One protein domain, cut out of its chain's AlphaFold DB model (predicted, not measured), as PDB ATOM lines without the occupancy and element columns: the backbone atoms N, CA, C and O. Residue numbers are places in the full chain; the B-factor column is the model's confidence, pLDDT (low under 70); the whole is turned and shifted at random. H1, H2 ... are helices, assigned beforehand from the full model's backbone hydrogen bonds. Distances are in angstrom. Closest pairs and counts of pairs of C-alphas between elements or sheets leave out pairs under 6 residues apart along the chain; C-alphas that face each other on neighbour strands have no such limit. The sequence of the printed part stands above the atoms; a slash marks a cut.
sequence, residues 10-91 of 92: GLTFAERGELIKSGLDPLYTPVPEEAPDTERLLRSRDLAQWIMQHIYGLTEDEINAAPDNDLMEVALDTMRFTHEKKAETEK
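Overview. This is residues 10 to 91 of the 92 residues of an uncharacterized protein of Veillonella atypica ACS-134-V-Col7a (UniProt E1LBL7). Two long helices, H2 and H4, cross nearly at right angles, with short H3 in the turn between them and H1 near H2, touching no helix. Residues 33 to 38 and 86 to 91 stick out. The printed part has 82 residues with four named helices, H1 to H4 in order, and no named strand: all helix. It is compact, with a radius of gyration of the C-alphas of 13.2 A, and spans 40 by 33 by 21 A.

Arrangement. Start at H1, residues 13 to 21, near H2, residues 37 to 54. H2 touches H4, residues 68 to 89, about perpendicular at 75 degrees; look at their closest C-alphas, Ala 48 and Ala 75, 5.0 A apart. H3, residues 60 to 65, only just touches H2, with 3 pairs of C-alphas within 8 A, the closest Met 52 and Ile 63 at 7.3 A. Every O i to N i+4 pair is within hydrogen-bond range in H1, H2 and H3, and 17 of 18 in H4.

Along the chain. Find C-alpha 13 at (201.689, 242.081, 267.057), where H1 begins its 12.5 A. H2 runs 25.6 A and H3 8.5 A; H4 runs 32.4 A to C-alpha 89 at (205.810, 232.253, 259.966).

Size, cuts and confidence. The C-alphas farthest apart, Asp 61 and Lys 91, are 41.5 A apart. The printed part has no cut; the link H1 to H2 is long, and pLDDT is under 70 at residues 85 to 91.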
ATOM      1  N   GLY A  10     195.284 233.648 268.805       92.94
ATOM      2  CA  GLY A  10     196.559 234.274 269.160       92.94
ATOM      3  C   GLY A  10     196.472 235.805 269.228       92.94
ATOM      4  O   GLY A  10     195.624 236.432 268.576       92.94
ATOM      5  N   LEU A  11     197.399 236.401 269.974       94.25
ATOM      6  CA  LEU A  11     197.619 237.840 270.029       94.25
ATOM      7  C   LEU A  11     198.143 238.348 268.684       94.25
ATOM      8  O   LEU A  11     198.969 237.715 268.019       94.25
ATOM      9  N   THR A  12     197.681 239.527 268.290       93.31
ATOM     10  CA  THR A  12     198.293 240.307 267.212       93.31
ATOM     11  C   THR A  12     199.624 240.906 267.675       93.31
ATOM     12  O   THR A  12     199.935 240.949 268.865       93.31
ATOM     13  N   PHE A  13     200.419 241.423 266.732       90.25
ATOM     14  CA  PHE A  13     201.689 242.081 267.057       90.25
ATOM     15  C   PHE A  13     201.508 243.279 268.004       90.25
ATOM     16  O   PHE A  13     202.288 243.444 268.939       90.25
ATOM     17  N   ALA A  14     200.466 244.089 267.791       94.06
ATOM     18  CA  ALA A  14     200.184 245.253 268.629       94.06
ATOM     19  C   ALA A  14     199.774 244.845 270.053       94.06
ATOM     20  O   ALA A  14     200.331 245.360 271.016       94.06
ATOM     21  N   GLU A  15     198.870 243.871 270.185       95.81
ATOM     22  CA  GLU A  15     198.421 243.362 271.489       95.81
ATOM     23  C   GLU A  15     199.567 242.728 272.275       95.81
ATOM     24  O   GLU A  15     199.737 243.002 273.462       95.81
ATOM     25  N   ARG A  16     200.413 241.933 271.607       93.75
ATOM     26  CA  ARG A  16     201.611 241.382 272.240       93.75
ATOM     27  C   ARG A  16     202.579 242.485 272.670       93.75
ATOM     28  O   ARG A  16     203.183 242.384 273.733       93.75
ATOM     29  N   GLY A  17     202.714 243.548 271.877       94.38
ATOM     30  CA  GLY A  17     203.502 244.723 272.245       94.38
ATOM     31  C   GLY A  17     203.033 245.360 273.556       94.38
ATOM     32  O   GLY A  17     203.864 245.699 274.396       94.38
ATOM     33  N   GLU A  18     201.721 245.469 273.769       96.88
ATOM     34  CA  GLU A  18     201.156 245.969 275.029       96.88
ATOM     35  C   GLU A  18     201.344 244.980 276.192       96.88
ATOM     36  O   GLU A  18     201.695 245.404 277.291       96.88
ATOM     37  N   LEU A  19     201.228 243.669 275.949       95.75
ATOM     38  CA  LEU A  19     201.511 242.632 276.954       95.75
ATOM     39  C   LEU A  19     202.977 242.654 277.434       95.75
ATOM     40  O   LEU A  19     203.277 242.436 278.608       95.75
ATOM     41  N   ILE A  20     203.918 242.926 276.526       94.25
ATOM     42  CA  ILE A  20     205.337 243.076 276.875       94.25
ATOM     43  C   ILE A  20     205.536 244.327 277.737       94.25
ATOM     44  O   ILE A  20     206.240 244.270 278.743       94.25
ATOM     45  N   LYS A  21     204.896 245.450 277.386       95.31
ATOM     46  CA  LYS A  21     204.975 246.697 278.168       95.31
ATOM     47  C   LYS A  21     204.370 246.558 279.563       95.31
ATOM     48  O   LYS A  21     204.873 247.190 280.488       95.31
ATOM     49  N   SER A  22     203.330 245.739 279.724       94.81
ATOM     50  CA  SER A  22     202.753 245.433 281.038       94.81
ATOM     51  C   SER A  22     203.604 244.455 281.860       94.81
ATOM     52  O   SER A  22     203.295 244.206 283.023       94.81
ATOM     53  N   GLY A  23     204.696 243.923 281.295       94.38
ATOM     54  CA  GLY A  23     205.599 243.005 281.987       94.38
ATOM     55  C   GLY A  23     204.952 241.656 282.296       94.38
ATOM     56  O   GLY A  23     205.280 241.041 283.314       94.38
ATOM     57  N   LEU A  24     203.990 241.236 281.466       94.62
ATOM     58  CA  LEU A  24     203.232 239.994 281.623       94.62
ATOM     59  C   LEU A  24     203.569 238.943 280.561       94.62
ATOM     60  O   LEU A  24     203.201 237.786 280.738       94.62
ATOM     61  N   ASP A  25     204.277 239.303 279.482       92.44
ATOM     62  CA  ASP A  25     204.740 238.323 278.491       92.44
ATOM     63  C   ASP A  25     205.811 237.409 279.130       92.44
ATOM     64  O   ASP A  25     206.904 237.895 279.446       92.44
ATOM     65  N   PRO A  26     205.550 236.095 279.297       87.75
ATOM     66  CA  PRO A  26     206.464 235.191 279.998       87.75
ATOM     67  C   PRO A  26     207.813 234.991 279.295       87.75
ATOM     68  O   PRO A  26     208.770 234.559 279.932       87.75
ATOM     69  N   LEU A  27     207.906 235.286 277.993       87.00
ATOM     70  CA  LEU A  27     209.161 235.192 277.244       87.00
ATOM     71  C   LEU A  27     210.097 236.362 277.565       87.00
ATOM     72  O   LEU A  27     211.312 236.189 277.594       87.00
ATOM     73  N   TYR A  28     209.533 237.552 277.786       88.12
ATOM     74  CA  TYR A  28     210.296 238.777 278.040       88.12
ATOM     75  C   TYR A  28     210.416 239.109 279.528       88.12
ATOM     76  O   TYR A  28     211.378 239.756 279.933       88.12
ATOM     77  N   THR A  29     209.458 238.659 280.337       89.88
ATOM     78  CA  THR A  29     209.439 238.838 281.794       89.88
ATOM     79  C   THR A  29     209.229 237.483 282.479       89.88
ATOM     80  O   THR A  29     208.171 237.243 283.065       89.88
ATOM     81  N   PRO A  30     210.199 236.556 282.377       89.12
ATOM     82  CA  PRO A  30     210.083 235.247 283.000       89.12
ATOM     83  C   PRO A  30     210.074 235.369 284.527       89.12
ATOM     84  O   PRO A  30     210.780 236.194 285.108       89.12
ATOM     85  N   VAL A  31     209.286 234.515 285.178       88.62
ATOM     86  CA  VAL A  31     209.322 234.363 286.636       88.62
ATOM     87  C   VAL A  31     210.533 233.494 287.002       88.62
ATOM     88  O   VAL A  31     210.686 232.433 286.388       88.62
ATOM     89  N   PRO A  32     211.388 233.905 287.960       90.75
ATOM     90  CA  PRO A  32     212.549 233.119 288.379       90.75
ATOM     91  C   PRO A  32     212.184 231.693 288.803       90.75
ATOM     92  O   PRO A  32     211.104 231.447 289.347       90.75
ATOM     93  N   GLU A  33     213.092 230.741 288.592       87.44
ATOM     94  CA  GLU A  33     212.831 229.342 288.940       87.44
ATOM     95  C   GLU A  33     212.762 229.116 290.463       87.44
ATOM     96  O   GLU A  33     212.069 228.230 290.958       87.44
ATOM     97  N   GLU A  34     213.437 229.955 291.229       93.56
ATOM     98  CA  GLU A  34     213.416 229.965 292.686       93.56
ATOM     99  C   GLU A  34     212.207 230.707 293.278       93.56
ATOM    100  O   GLU A  34     212.024 230.698 294.498       93.56
ATOM    101  N   ALA A  35     211.386 231.357 292.442       90.75
ATOM    102  CA  ALA A  35     210.235 232.110 292.917       90.75
ATOM    103  C   ALA A  35     209.218 231.173 293.595       90.75
ATOM    104  O   ALA A  35     208.937 230.089 293.060       90.75
ATOM    105  N   PRO A  36     208.627 231.587 294.731       94.88
ATOM    106  CA  PRO A  36     207.589 230.818 295.401       94.88
ATOM    107  C   PRO A  36     206.423 230.495 294.464       94.88
ATOM    108  O   PRO A  36     206.027 231.323 293.640       94.88
ATOM    109  N   ASP A  37     205.792 229.336 294.653       91.44
ATOM    110  CA  ASP A  37     204.619 228.927 293.863       91.44
ATOM    111  C   ASP A  37     203.503 229.976 293.891       91.44
ATOM    112  O   ASP A  37     202.840 230.218 292.885       91.44
ATOM    113  N   THR A  38     203.337 230.670 295.019       90.94
ATOM    114  CA  THR A  38     202.378 231.772 295.154       90.94
ATOM    115  C   THR A  38     202.659 232.920 294.190       90.94
ATOM    116  O   THR A  38     201.725 233.492 293.643       90.94
ATOM    117  N   GLU A  39     203.928 233.257 293.951       90.75
ATOM    118  CA  GLU A  39     204.302 234.318 293.012       90.75
ATOM    119  C   GLU A  39     204.035 233.892 291.565       90.75
ATOM    120  O   GLU A  39     203.474 234.656 290.779       90.75
ATOM    121  N   ARG A  40     204.354 232.638 291.232       88.94
ATOM    122  CA  ARG A  40     204.066 232.053 289.914       88.94
ATOM    123  C   ARG A  40     202.564 232.036 289.630       88.94
ATOM    124  O   ARG A  40     202.149 232.451 288.553       88.94
ATOM    125  N   LEU A  41     201.757 231.623 290.609       88.75
ATOM    126  CA  LEU A  41     200.295 231.613 290.511       88.75
ATOM    127  C   LEU A  41     199.717 233.019 290.329       88.75
ATOM    128  O   LEU A  41     198.863 233.214 289.466       88.75
ATOM    129  N   LEU A  42     200.202 234.006 291.091       90.06
ATOM    130  CA  LEU A  42     199.784 235.402 290.927       90.06
ATOM    131  C   LEU A  42     200.110 235.915 289.525       90.06
ATOM    132  O   LEU A  42     199.252 236.502 288.876       90.06
ATOM    133  N   ARG A  43     201.300 235.607 289.001       90.44
ATOM    134  CA  ARG A  43     201.675 235.989 287.635       90.44
ATOM    135  C   ARG A  43     200.809 235.337 286.566       90.44
ATOM    136  O   ARG A  43     200.419 236.005 285.612       90.44
ATOM    137  N   SER A  44     200.487 234.058 286.724       89.38
ATOM    138  CA  SER A  44     199.562 233.354 285.835       89.38
ATOM    139  C   SER A  44     198.165 233.981 285.856       89.38
ATOM    140  O   SER A  44     197.574 234.181 284.794       89.38
ATOM    141  N   ARG A  45     197.674 234.363 287.041       90.88
ATOM    142  CA  ARG A  45     196.395 235.060 287.202       90.88
ATOM    143  C   ARG A  45     196.407 236.441 286.548       90.88
ATOM    144  O   ARG A  45     195.481 236.755 285.805       90.88
ATOM    145  N   ASP A  46     197.441 237.245 286.789       93.00
ATOM    146  CA  ASP A  46     197.559 238.592 286.219       93.00
ATOM    147  C   ASP A  46     197.566 238.545 284.684       93.00
ATOM    148  O   ASP A  46     196.905 239.348 284.025       93.00
ATOM    149  N   LEU A  47     198.267 237.562 284.106       94.12
ATOM    150  CA  LEU A  47     198.267 237.313 282.666       94.12
ATOM    151  C   LEU A  47     196.864 236.967 282.151       94.12
ATOM    152  O   LEU A  47     196.417 237.547 281.160       94.12
ATOM    153  N   ALA A  48     196.167 236.038 282.812       93.62
ATOM    154  CA  ALA A  48     194.828 235.634 282.400       93.62
ATOM    155  C   ALA A  48     193.841 236.802 282.468       93.62
ATOM    156  O   ALA A  48     193.150 237.079 281.487       93.62
ATOM    157  N   GLN A  49     193.843 237.547 283.573       93.62
ATOM    158  CA  GLN A  49     193.003 238.729 283.741       93.62
ATOM    159  C   GLN A  49     193.297 239.783 282.667       93.62
ATOM    160  O   GLN A  49     192.367 240.306 282.051       93.62
ATOM    161  N   TRP A  50     194.576 240.050 282.385       95.81
ATOM    162  CA  TRP A  50     194.958 240.997 281.343       95.81
ATOM    163  C   TRP A  50     194.415 240.573 279.977       95.81
ATOM    164  O   TRP A  50     193.819 241.400 279.286       95.81
ATOM    165  N   ILE A  51     194.559 239.294 279.611       95.75
ATOM    166  CA  ILE A  51     194.048 238.757 278.342       95.75
ATOM    167  C   ILE A  51     192.524 238.899 278.273       95.75
ATOM    168  O   ILE A  51     192.006 239.412 277.282       95.75
ATOM    169  N   MET A  52     191.798 238.508 279.320       94.50
ATOM    170  CA  MET A  52     190.336 238.601 279.318       94.50
ATOM    171  C   MET A  52     189.848 240.040 279.134       94.50
ATOM    172  O   MET A  52     188.952 240.282 278.327       94.50
ATOM    173  N   GLN A  53     190.477 241.002 279.809       94.44
ATOM    174  CA  GLN A  53     190.096 242.411 279.712       94.44
ATOM    175  C   GLN A  53     190.500 243.039 278.372       94.44
ATOM    176  O   GLN A  53     189.691 243.697 277.722       94.44
ATOM    177  N   HIS A  54     191.747 242.846 277.942       94.62
ATOM    178  CA  HIS A  54     192.322 243.618 276.836       94.62
ATOM    179  C   HIS A  54     192.111 242.966 275.469       94.62
ATOM    180  O   HIS A  54     192.140 243.660 274.456       94.62
ATOM    181  N   ILE A  55     191.903 241.648 275.427       94.69
ATOM    182  CA  ILE A  55     191.794 240.878 274.180       94.69
ATOM    183  C   ILE A  55     190.352 240.462 273.921       94.69
ATOM    184  O   ILE A  55     189.878 240.568 272.787       94.69
ATOM    185  N   TYR A  56     189.663 240.009 274.968       93.50
ATOM    186  CA  TYR A  56     188.284 239.529 274.877       93.50
ATOM    187  C   TYR A  56     187.252 240.544 275.391       93.50
ATOM    188  O   TYR A  56     186.059 240.364 275.166       93.50
ATOM    189  N   GLY A  57     187.691 241.654 275.993       92.62
ATOM    190  CA  GLY A  57     186.808 242.755 276.384       92.62
ATOM    191  C   GLY A  57     185.866 242.415 277.537       92.62
ATOM    192  O   GLY A  57     184.794 243.017 277.631       92.62
ATOM    193  N   LEU A  58     186.231 241.449 278.385       92.00
ATOM    194  CA  LEU A  58     185.452 241.111 279.570       92.00
ATOM    195  C   LEU A  58     185.637 242.181 280.647       92.00
ATOM    196  O   LEU A  58     186.732 242.700 280.876       92.00
ATOM    197  N   THR A  59     184.546 242.482 281.336       91.44
ATOM    198  CA  THR A  59     184.542 243.321 282.536       91.44
ATOM    199  C   THR A  59     185.072 242.558 283.751       91.44
ATOM    200  O   THR A  59     185.122 241.329 283.758       91.44
ATOM    201  N   GLU A  60     185.452 243.275 284.812       89.44
ATOM    202  CA  GLU A  60     185.859 242.636 286.074       89.44
ATOM    203  C   GLU A  60     184.757 241.744 286.653       89.44
ATOM    204  O   GLU A  60     185.051 240.652 287.125       89.44
ATOM    205  N   ASP A  61     183.495 242.166 286.562       89.12
ATOM    206  CA  ASP A  61     182.359 241.375 287.041       89.12
ATOM    207  C   ASP A  61     182.185 240.078 286.234       89.12
ATOM    208  O   ASP A  61     181.949 239.022 286.817       89.12
ATOM    209  N   GLU A  62     182.356 240.130 284.908       89.25
ATOM    210  CA  GLU A  62     182.312 238.941 284.042       89.25
ATOM    211  C   GLU A  62     183.477 237.982 284.328       89.25
ATOM    212  O   GLU A  62     183.282 236.769 284.321       89.25
ATOM    213  N   ILE A  63     184.670 238.508 284.627       88.50
ATOM    214  CA  ILE A  63     185.837 237.700 285.011       88.50
ATOM    215  C   ILE A  63     185.610 237.051 286.378       88.50
ATOM    216  O   ILE A  63     185.818 235.855 286.523       88.50
ATOM    217  N   ASN A  64     185.128 237.800 287.369       85.56
ATOM    218  CA  ASN A  64     184.869 237.272 288.713       85.56
ATOM    219  C   ASN A  64     183.723 236.245 288.748       85.56
ATOM    220  O   ASN A  64     183.630 235.463 289.693       85.56
ATOM    221  N   ALA A  65     182.827 236.270 287.757       85.88
ATOM    222  CA  ALA A  65     181.738 235.309 287.615       85.88
ATOM    223  C   ALA A  65     182.140 234.036 286.850       85.88
ATOM    224  O   ALA A  65     181.418 233.039 286.920       85.88
ATOM    225  N   ALA A  66     183.254 234.061 286.114       81.62
ATOM    226  CA  ALA A  66     183.736 232.912 285.362       81.62
ATOM    227  C   ALA A  66     184.470 231.909 286.277       81.62
ATOM    228  O   ALA A  66     185.084 232.307 287.269       81.62
ATOM    229  N   PRO A  67     184.441 230.601 285.967       77.62
ATOM    230  CA  PRO A  67     185.236 229.623 286.699       77.62
ATOM    231  C   PRO A  67     186.739 229.893 286.520       77.62
ATOM    232  O   PRO A  67     187.223 229.985 285.392       77.62
ATOM    233  N   ASP A  68     187.493 229.960 287.625       72.38
ATOM    234  CA  ASP A  68     188.940 230.257 287.613       72.38
ATOM    235  C   ASP A  68     189.741 229.337 286.672       72.38
ATOM    236  O   ASP A  68     190.664 229.788 285.989       72.38
ATOM    237  N   ASN A  69     189.378 228.049 286.605       75.81
ATOM    238  CA  ASN A  69     190.049 227.082 285.734       75.81
ATOM    239  C   ASN A  69     189.873 227.428 284.250       75.81
ATOM    240  O   ASN A  69     190.831 227.333 283.485       75.81
ATOM    241  N   ASP A  70     188.690 227.892 283.855       84.81
ATOM    242  CA  ASP A  70     188.369 228.125 282.450       84.81
ATOM    243  C   ASP A  70     189.061 229.401 281.941       84.81
ATOM    244  O   ASP A  70     189.596 229.432 280.831       84.81
ATOM    245  N   LEU A  71     189.134 230.449 282.771       86.25
ATOM    246  CA  LEU A  71     189.870 231.680 282.451       86.25
ATOM    247  C   LEU A  71     191.350 231.394 282.178       86.25
ATOM    248  O   LEU A  71     191.936 231.918 281.225       86.25
ATOM    249  N   MET A  72     191.948 230.552 283.024       89.00
ATOM    250  CA  MET A  72     193.339 230.143 282.890       89.00
ATOM    251  C   MET A  72     193.569 229.333 281.613       89.00
ATOM    252  O   MET A  72     194.536 229.602 280.900       89.00
ATOM    253  N   GLU A  73     192.684 228.391 281.281       90.81
ATOM    254  CA  GLU A  73     192.781 227.603 280.047       90.81
ATOM    255  C   GLU A  73     192.702 228.484 278.794       90.81
ATOM    256  O   GLU A  73     193.567 228.393 277.920       90.81
ATOM    257  N   VAL A  74     191.745 229.415 278.731       92.38
ATOM    258  CA  VAL A  74     191.614 230.343 277.593       92.38
ATOM    259  C   VAL A  74     192.860 231.220 277.443       92.38
ATOM    260  O   VAL A  74     193.338 231.453 276.324       92.38
ATOM    261  N   ALA A  75     193.416 231.712 278.551       93.00
ATOM    262  CA  ALA A  75     194.636 232.514 278.543       93.00
ATOM    263  C   ALA A  75     195.852 231.712 278.049       93.00
ATOM    264  O   ALA A  75     196.621 232.198 277.211       93.00
ATOM    265  N   LEU A  76     196.008 230.472 278.518       91.00
ATOM    266  CA  LEU A  76     197.075 229.572 278.081       91.00
ATOM    267  C   LEU A  76     196.953 229.237 276.594       91.00
ATOM    268  O   LEU A  76     197.948 229.305 275.871       91.00
ATOM    269  N   ASP A  77     195.746 228.952 276.115       92.94
ATOM    270  CA  ASP A  77     195.494 228.649 274.709       92.94
ATOM    271  C   ASP A  77     195.761 229.865 273.811       92.94
ATOM    272  O   ASP A  77     196.410 229.745 272.771       92.94
ATOM    273  N   THR A  78     195.360 231.061 274.250       94.25
ATOM    274  CA  THR A  78     195.683 232.338 273.588       94.25
ATOM    275  C   THR A  78     197.199 232.505 273.424       94.25
ATOM    276  O   THR A  78     197.694 232.819 272.334       94.25
ATOM    277  N   MET A  79     197.968 232.251 274.486       92.56
ATOM    278  CA  MET A  79     199.431 232.329 274.447       92.56
ATOM    279  C   MET A  79     200.050 231.226 273.584       92.56
ATOM    280  O   MET A  79     200.981 231.501 272.821       92.56
ATOM    281  N   ARG A  80     199.507 230.004 273.625       90.56
ATOM    282  CA  ARG A  80     199.927 228.896 272.760       90.56
ATOM    283  C   ARG A  80     199.772 229.270 271.288       90.56
ATOM    284  O   ARG A  80     200.764 229.247 270.565       90.56
ATOM    285  N   PHE A  81     198.595 229.733 270.864       90.50
ATOM    286  CA  PHE A  81     198.372 230.167 269.479       90.50
ATOM    287  C   PHE A  81     199.276 231.333 269.066       90.50
ATOM    288  O   PHE A  81     199.713 231.413 267.916       90.50
ATOM    289  N   THR A  82     199.583 232.239 269.995       88.06
ATOM    290  CA  THR A  82     200.522 233.348 269.757       88.06
ATOM    291  C   THR A  82     201.925 232.837 269.428       88.06
ATOM    292  O   THR A  82     202.610 233.398 268.571       88.06
ATOM    293  N   HIS A  83     202.362 231.764 270.087       79.69
ATOM    294  CA  HIS A  83     203.674 231.158 269.870       79.69
ATOM    295  C   HIS A  83     203.696 230.183 268.685       79.69
ATOM    296  O   HIS A  83     204.675 230.165 267.940       79.69
ATOM    297  N   GLU A  84     202.615 229.445 268.437       74.38
ATOM    298  CA  GLU A  84     202.481 228.545 267.283       74.38
ATOM    299  C   GLU A  84     202.463 229.309 265.954       74.38
ATOM    300  O   GLU A  84     203.172 228.924 265.023       74.38
ATOM    301  N   LYS A  85     201.777 230.462 265.879       58.12
ATOM    302  CA  LYS A  85     201.841 231.336 264.691       58.12
ATOM    303  C   LYS A  85     203.269 231.775 264.357       58.12
ATOM    304  O   LYS A  85     203.600 231.948 263.186       58.12
ATOM    305  N   LYS A  86     204.144 231.923 265.357       51.34
ATOM    306  CA  LYS A  86     205.564 232.245 265.139       51.34
ATOM    307  C   LYS A  86     206.287 231.096 264.424       51.34
ATOM    308  O   LYS A  86     207.025 231.350 263.478       51.34
ATOM    309  N   ALA A  87     206.005 229.848 264.801       51.94
ATOM    310  CA  ALA A  87     206.623 228.658 264.211       51.94
ATOM    311  C   ALA A  87     206.203 228.396 262.751       51.94
ATOM    312  O   ALA A  87     206.984 227.833 261.985       51.94
ATOM    313  N   GLU A  88     204.995 228.798 262.349       51.50
ATOM    314  CA  GLU A  88     204.564 228.739 260.942       51.50
ATOM    315  C   GLU A  88     205.147 229.882 260.103       51.50
ATOM    316  O   GLU A  88     205.524 229.669 258.952       51.50
ATOM    317  N   THR A  89     205.275 231.081 260.680       49.66
ATOM    318  CA  THR A  89     205.810 232.253 259.966       49.66
ATOM    319  C   THR A  89     207.335 232.188 259.795       49.66
ATOM    320  O   THR A  89     207.856 232.741 258.837       49.66
ATOM    321  N   GLU A  90     208.058 231.491 260.680       51.31
ATOM    322  CA  GLU A  90     209.520 231.291 260.598       51.31
ATOM    323  C   GLU A  90     209.942 230.111 259.692       51.31
ATOM    324  O   GLU A  90     211.134 229.903 259.471       51.31
ATOM    325  N   LYS A  91     208.989 229.322 259.167       48.31
ATOM    326  CA  LYS A  91     209.248 228.195 258.245       48.31
ATOM    327  C   LYS A  91     209.133 228.544 256.753       48.31
ATOM    328  O   LYS A  91     209.467 227.686 255.935       48.31
TER     329      LYS A  91